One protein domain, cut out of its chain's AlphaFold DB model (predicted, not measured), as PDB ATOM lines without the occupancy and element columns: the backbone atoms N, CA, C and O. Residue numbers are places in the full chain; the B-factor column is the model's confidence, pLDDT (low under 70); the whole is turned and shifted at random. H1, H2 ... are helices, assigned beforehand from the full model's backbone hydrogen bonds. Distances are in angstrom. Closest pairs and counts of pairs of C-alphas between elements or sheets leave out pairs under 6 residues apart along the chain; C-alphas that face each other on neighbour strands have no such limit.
ATOM      1  N   PRO A  57      24.490 -12.643  -2.062       79.44
ATOM      2  CA  PRO A  57      25.419 -13.020  -0.997       79.44
ATOM      3  C   PRO A  57      26.857 -13.240  -1.493       79.44
ATOM      4  O   PRO A  57      27.771 -13.314  -0.673       79.44
ATOM      5  N   TYR A  58      27.075 -13.374  -2.806       82.50
ATOM      6  CA  TYR A  58      28.405 -13.555  -3.387       82.50
ATOM      7  C   TYR A  58      29.118 -12.224  -3.654       82.50
ATOM      8  O   TYR A  58      30.341 -12.216  -3.823       82.50
ATOM      9  N   LYS A  59      28.394 -11.094  -3.640       84.19
ATOM     10  CA  LYS A  59      28.994  -9.762  -3.772       84.19
ATOM     11  C   LYS A  59      29.747  -9.405  -2.498       84.19
ATOM     12  O   LYS A  59      29.162  -9.158  -1.446       84.19
ATOM     13  N   TRP A  60      31.068  -9.361  -2.610       84.19
ATOM     14  CA  TRP A  60      31.970  -9.145  -1.490       84.19
ATOM     15  C   TRP A  60      33.161  -8.283  -1.908       84.19
ATOM     16  O   TRP A  60      33.788  -8.541  -2.934       84.19
ATOM     17  N   ASN A  61      33.503  -7.282  -1.093       88.00
ATOM     18  CA  ASN A  61      34.689  -6.456  -1.304       88.00
ATOM     19  C   ASN A  61      35.889  -7.052  -0.553       88.00
ATOM     20  O   ASN A  61      36.164  -6.687   0.586       88.00
ATOM     21  N   ALA A  62      36.600  -7.983  -1.189       89.62
ATOM     22  CA  ALA A  62      37.750  -8.657  -0.583       89.62
ATOM     23  C   ALA A  62      38.933  -7.723  -0.298       89.62
ATOM     24  O   ALA A  62      39.587  -7.869   0.735       89.62
ATOM     25  N   ALA A  63      39.165  -6.746  -1.179       89.69
ATOM     26  CA  ALA A  63      40.267  -5.799  -1.051       89.69
ATOM     27  C   ALA A  63      40.145  -4.950   0.220       89.69
ATOM     28  O   ALA A  63      41.146  -4.695   0.877       89.69
ATOM     29  N   PHE A  64      38.919  -4.592   0.618       89.62
ATOM     30  CA  PHE A  64      38.665  -3.845   1.853       89.62
ATOM     31  C   PHE A  64      39.170  -4.563   3.117       89.62
ATOM     32  O   PHE A  64      39.621  -3.916   4.057       89.62
ATOM     33  N   PHE A  65      39.124  -5.897   3.136       88.94
ATOM     34  CA  PHE A  65      39.560  -6.716   4.274       88.94
ATOM     35  C   PHE A  65      40.982  -7.269   4.105       88.94
ATOM     36  O   PHE A  65      41.361  -8.199   4.815       88.94
ATOM     37  N   ASN A  66      41.761  -6.744   3.152       90.56
ATOM     38  CA  ASN A  66      43.084  -7.261   2.786       90.56
ATOM     39  C   ASN A  66      43.081  -8.765   2.429       90.56
ATOM     40  O   ASN A  66      44.050  -9.487   2.676       90.56
ATOM     41  N   ILE A  67      41.993  -9.255   1.825       91.19
ATOM     42  CA  ILE A  67      41.867 -10.639   1.354       91.19
ATOM     43  C   ILE A  67      42.136 -10.673  -0.153       91.19
ATOM     44  O   ILE A  67      41.511  -9.952  -0.929       91.19
ATOM     45  N   THR A  68      43.053 -11.539  -0.590       91.88
ATOM     46  CA  THR A  68      43.352 -11.719  -2.020       91.88
ATOM     47  C   THR A  68      42.172 -12.355  -2.756       91.88
ATOM     48  O   THR A  68      41.426 -13.134  -2.170       91.88
ATOM     49  N   ALA A  69      42.020 -12.094  -4.060       88.69
ATOM     50  CA  ALA A  69      40.923 -12.660  -4.859       88.69
ATOM     51  C   ALA A  69      40.875 -14.201  -4.812       88.69
ATOM     52  O   ALA A  69      39.802 -14.791  -4.710       88.69
ATOM     53  N   VAL A  70      42.044 -14.853  -4.802       90.75
ATOM     54  CA  VAL A  70      42.157 -16.317  -4.680       90.75
ATOM     55  C   VAL A  70      41.575 -16.801  -3.352       90.75
ATOM     56  O   VAL A  70      40.726 -17.686  -3.341       90.75
ATOM     57  N   LYS A  71      41.969 -16.182  -2.231       87.81
ATOM     58  CA  LYS A  71      41.419 -16.520  -0.910       87.81
ATOM     59  C   LYS A  71      39.936 -16.187  -0.826       87.81
ATOM     60  O   LYS A  71      39.165 -16.976  -0.295       87.81
ATOM     61  N   ALA A  72      39.534 -15.050  -1.390       88.62
ATOM     62  CA  ALA A  72      38.148 -14.626  -1.416       88.62
ATOM     63  C   ALA A  72      37.266 -15.682  -2.074       88.62
ATOM     64  O   ALA A  72      36.253 -16.019  -1.486       88.62
ATOM     65  N   ASN A  73      37.670 -16.260  -3.210       88.75
ATOM     66  CA  ASN A  73      36.897 -17.292  -3.908       88.75
ATOM     67  C   ASN A  73      36.715 -18.581  -3.097       88.75
ATOM     68  O   ASN A  73      35.663 -19.206  -3.198       88.75
ATOM     69  N   VAL A  74      37.702 -18.948  -2.279       91.38
ATOM     70  CA  VAL A  74      37.673 -20.173  -1.462       91.38
ATOM     71  C   VAL A  74      36.875 -19.990  -0.166       91.38
ATOM     72  O   VAL A  74      36.360 -20.962   0.381       91.38
ATOM     73  N   LEU A  75      36.728 -18.757   0.332       90.38
ATOM     74  CA  LEU A  75      35.965 -18.495   1.555       90.38
ATOM     75  C   LEU A  75      34.481 -18.820   1.383       90.38
ATOM     76  O   LEU A  75      33.862 -18.386   0.411       90.38
ATOM     77  N   ASP A  76      33.878 -19.482   2.371       91.06
ATOM     78  CA  ASP A  76      32.429 -19.705   2.408       91.06
ATOM     79  C   ASP A  76      31.695 -18.342   2.405       91.06
ATOM     80  O   ASP A  76      32.023 -17.471   3.222       91.06
ATOM     81  N   PRO A  77      30.693 -18.121   1.530       87.62
ATOM     82  CA  PRO A  77      29.856 -16.919   1.548       87.62
ATOM     83  C   PRO A  77      29.309 -16.544   2.935       87.62
ATOM     84  O   PRO A  77      29.197 -15.362   3.251       87.62
ATOM     85  N   LYS A  78      29.016 -17.522   3.802       88.00
ATOM     86  CA  LYS A  78      28.571 -17.276   5.184       88.00
ATOM     87  C   LYS A  78      29.637 -16.571   6.014       88.00
ATOM     88  O   LYS A  78      29.321 -15.620   6.724       88.00
ATOM     89  N   GLN A  79      30.894 -17.003   5.911       90.88
ATOM     90  CA  GLN A  79      32.006 -16.377   6.630       90.88
ATOM     91  C   GLN A  79      32.214 -14.938   6.157       90.88
ATOM     92  O   GLN A  79      32.398 -14.043   6.978       90.88
ATOM     93  N   ARG A  80      32.092 -14.696   4.846       90.81
ATOM     94  CA  ARG A  80      32.144 -13.343   4.275       90.81
ATOM     95  C   ARG A  80      31.057 -12.451   4.888       90.81
ATOM     96  O   ARG A  80      31.359 -11.379   5.402       90.81
ATOM     97  N   ILE A  81      29.807 -12.920   4.937       88.56
ATOM     98  CA  ILE A  81      28.695 -12.166   5.545       88.56
ATOM     99  C   ILE A  81      28.983 -11.827   7.011       88.56
ATOM    100  O   ILE A  81      28.799 -10.680   7.409       88.56
ATOM    101  N   VAL A  82      29.475 -12.786   7.802       90.25
ATOM    102  CA  VAL A  82      29.809 -12.544   9.215       90.25
ATOM    103  C   VAL A  82      30.848 -11.433   9.352       90.25
ATOM    104  O   VAL A  82      30.658 -10.525  10.155       90.25
ATOM    105  N   ILE A  83      31.903 -11.441   8.534       90.75
ATOM    106  CA  ILE A  83      32.944 -10.407   8.580       90.75
ATOM    107  C   ILE A  83      32.362  -9.016   8.251       90.75
ATOM    108  O   ILE A  83      32.675  -8.049   8.947       90.75
ATOM    109  N   LYS A  84      31.469  -8.904   7.251       88.06
ATOM    110  CA  LYS A  84      30.758  -7.641   6.947       88.06
ATOM    111  C   LYS A  84      29.930  -7.166   8.137       88.06
ATOM    112  O   LYS A  84      30.055  -6.014   8.539       88.06
ATOM    113  N   VAL A  85      29.108  -8.050   8.699       88.56
ATOM    114  CA  VAL A  85      28.184  -7.710   9.790       88.56
ATOM    115  C   VAL A  85      28.946  -7.281  11.038       88.56
ATOM    116  O   VAL A  85      28.568  -6.309  11.682       88.56
ATOM    117  N   VAL A  86      30.050  -7.954  11.358       89.12
ATOM    118  CA  VAL A  86      30.920  -7.576  12.477       89.12
ATOM    119  C   VAL A  86      31.512  -6.182  12.252       89.12
ATOM    120  O   VAL A  86      31.456  -5.344  13.150       89.12
ATOM    121  N   TYR A  87      32.013  -5.891  11.048       88.56
ATOM    122  CA  TYR A  87      32.514  -4.557  10.711       88.56
ATOM    123  C   TYR A  87      31.429  -3.471  10.834       88.56
ATOM    124  O   TYR A  87      31.665  -2.419  11.432       88.56
ATOM    125  N   GLU A  88      30.230  -3.723  10.304       86.81
ATOM    126  CA  GLU A  88      29.092  -2.800  10.399       86.81
ATOM    127  C   GLU A  88      28.644  -2.590  11.848       86.81
ATOM    128  O   GLU A  88      28.368  -1.459  12.244       86.81
ATOM    129  N   ALA A  89      28.641  -3.643  12.666       88.31
ATOM    130  CA  ALA A  89      28.310  -3.558  14.084       88.31
ATOM    131  C   ALA A  89      29.304  -2.667  14.842       88.31
ATOM    132  O   ALA A  89      28.889  -1.778  15.584       88.31
ATOM    133  N   PHE A  90      30.607  -2.845  14.609       86.06
ATOM    134  CA  PHE A  90      31.642  -2.002  15.209       86.06
ATOM    135  C   PHE A  90      31.532  -0.540  14.768       86.06
ATOM    136  O   PHE A  90      31.597   0.370  15.599       86.06
ATOM    137  N   LYS A  91      31.280  -0.299  13.475       85.31
ATOM    138  CA  LYS A  91      31.037   1.048  12.947       85.31
ATOM    139  C   LYS A  91      29.815   1.700  13.603       85.31
ATOM    140  O   LYS A  91      29.903   2.850  14.025       85.31
ATOM    141  N   ASN A  92      28.712   0.967  13.728       86.50
ATOM    142  CA  ASN A  92      27.481   1.453  14.356       86.50
ATOM    143  C   ASN A  92      27.651   1.708  15.860       86.50
ATOM    144  O   ASN A  92      27.033   2.622  16.394       86.50
ATOM    145  N   ALA A  93      28.518   0.951  16.532       86.31
ATOM    146  CA  ALA A  93      28.872   1.166  17.933       86.31
ATOM    147  C   ALA A  93      29.809   2.374  18.156       86.31
ATOM    148  O   ALA A  93      30.148   2.679  19.297       86.31
ATOM    149  N   GLY A  94      30.264   3.053  17.094       85.94
ATOM    150  CA  GLY A  94      31.240   4.143  17.198       85.94
ATOM    151  C   GLY A  94      32.661   3.670  17.539       85.94
ATOM    152  O   GLY A  94      33.496   4.473  17.960       85.94
ATOM    153  N   LEU A  95      32.946   2.377  17.351       85.62
ATOM    154  CA  LEU A  95      34.234   1.737  17.619       85.62
ATOM    155  C   LEU A  95      34.908   1.354  16.292       85.62
ATOM    156  O   LEU A  95      34.791   0.215  15.843       85.62
ATOM    157  N   PRO A  96      35.603   2.282  15.611       80.06
ATOM    158  CA  PRO A  96      36.285   1.962  14.361       80.06
ATOM    159  C   PRO A  96      37.422   0.955  14.600       80.06
ATOM    160  O   PRO A  96      38.100   1.022  15.624       80.06
ATOM    161  N   ILE A  97      37.680   0.066  13.630       80.12
ATOM    162  CA  ILE A  97      38.688  -1.010  13.742       80.12
ATOM    163  C   ILE A  97      40.061  -0.545  14.275       80.12
ATOM    164  O   ILE A  97      40.589  -1.214  15.160       80.12
ATOM    165  N   PRO A  98      40.635   0.599  13.848       80.00
ATOM    166  CA  PRO A  98      41.913   1.069  14.388       80.00
ATOM    167  C   PRO A  98      41.924   1.313  15.904       80.00
ATOM    168  O   PRO A  98      42.987   1.263  16.508       80.00
ATOM    169  N   LYS A  99      40.768   1.577  16.532       79.62
ATOM    170  CA  LYS A  99      40.665   1.761  17.990       79.62
ATOM    171  C   LYS A  99      40.619   0.450  18.778       79.62
ATOM    172  O   LYS A  99      40.837   0.488  19.981       79.62
ATOM    173  N   ILE A 100      40.290  -0.666  18.128       80.38
ATOM    174  CA  ILE A 100      40.109  -1.984  18.767       80.38
ATOM    175  C   ILE A 100      41.175  -3.000  18.342       80.38
ATOM    176  O   ILE A 100      41.290  -4.068  18.932       80.38
ATOM    177  N   ALA A 101      41.940  -2.710  17.292       80.62
ATOM    178  CA  ALA A 101      42.996  -3.594  16.833       80.62
ATOM    179  C   ALA A 101      44.187  -3.540  17.809       80.62
ATOM    180  O   ALA A 101      44.897  -2.539  17.856       80.62
ATOM    181  N   GLY A 102      44.418  -4.626  18.554       69.06
ATOM    182  CA  GLY A 102      45.608  -4.799  19.401       69.06
ATOM    183  C   GLY A 102      45.473  -4.370  20.867       69.06
ATOM    184  O   GLY A 102      46.491  -4.324  21.552       69.06
ATOM    185  N   THR A 103      44.262  -4.066  21.341       51.84
ATOM    186  CA  THR A 103      43.937  -4.040  22.784       51.84
ATOM    187  C   THR A 103      43.794  -5.448  23.331       51.84
ATOM    188  O   THR A 103      44.295  -5.695  24.447       51.84
TER     189      THR A 103
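What this domain is: This is residues 57 to 103 of the 103 residues of an uncharacterized protein of Magnaporthe grisea (UniProt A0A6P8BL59). One long helix, H2, makes the back of an open bracket, with the short helices H1 and H3 set off to the same side at its two ends. Residues 57 to 68, with no named element, start level with H2 near its first residues, pass by it to the side where H1 and H3 are, and loop round there into H1. The 47 printed residues hold three named helices, H1, H2, H3 in chain order, and no named strand: all helix. The whole is only just loose, close to compact, with a radius of gyration of the C-alphas of 11.7 A, and elongated, spanning 30 by 19 by 14 A.

How they stand to each other: H2, residues 77 to 92, and H3, residues 97 to 100, only just touch, with 3 pairs of C-alphas within 8 A, and only at the corner by their link; H2 does so with residues 87 to 91 alone. Their closest C-alphas, those of Phe 90 and Ile 97, are 7.3 A apart. H1, residues 69 to 74, is apart from H3, and only just apart from H2, at 8.4 A. Every O i to N i+4 pair is within hydrogen-bond range in H1 and H2; H3 is too short for one.

Where its parts are: H2 runs 22.5 A from C-alpha 77 at (29.856, -16.919, 1.548) to C-alpha 92 at (27.481, 1.453, 14.356). H1 measures 8.9 A and H3 5.3 A.

The domain as a whole: The C-alphas of Tyr 58 and Thr 103, the two farthest apart, are 31.9 A apart. The printed part has no cut, and both links are tight. Residues 102 to 103 have pLDDT under 70.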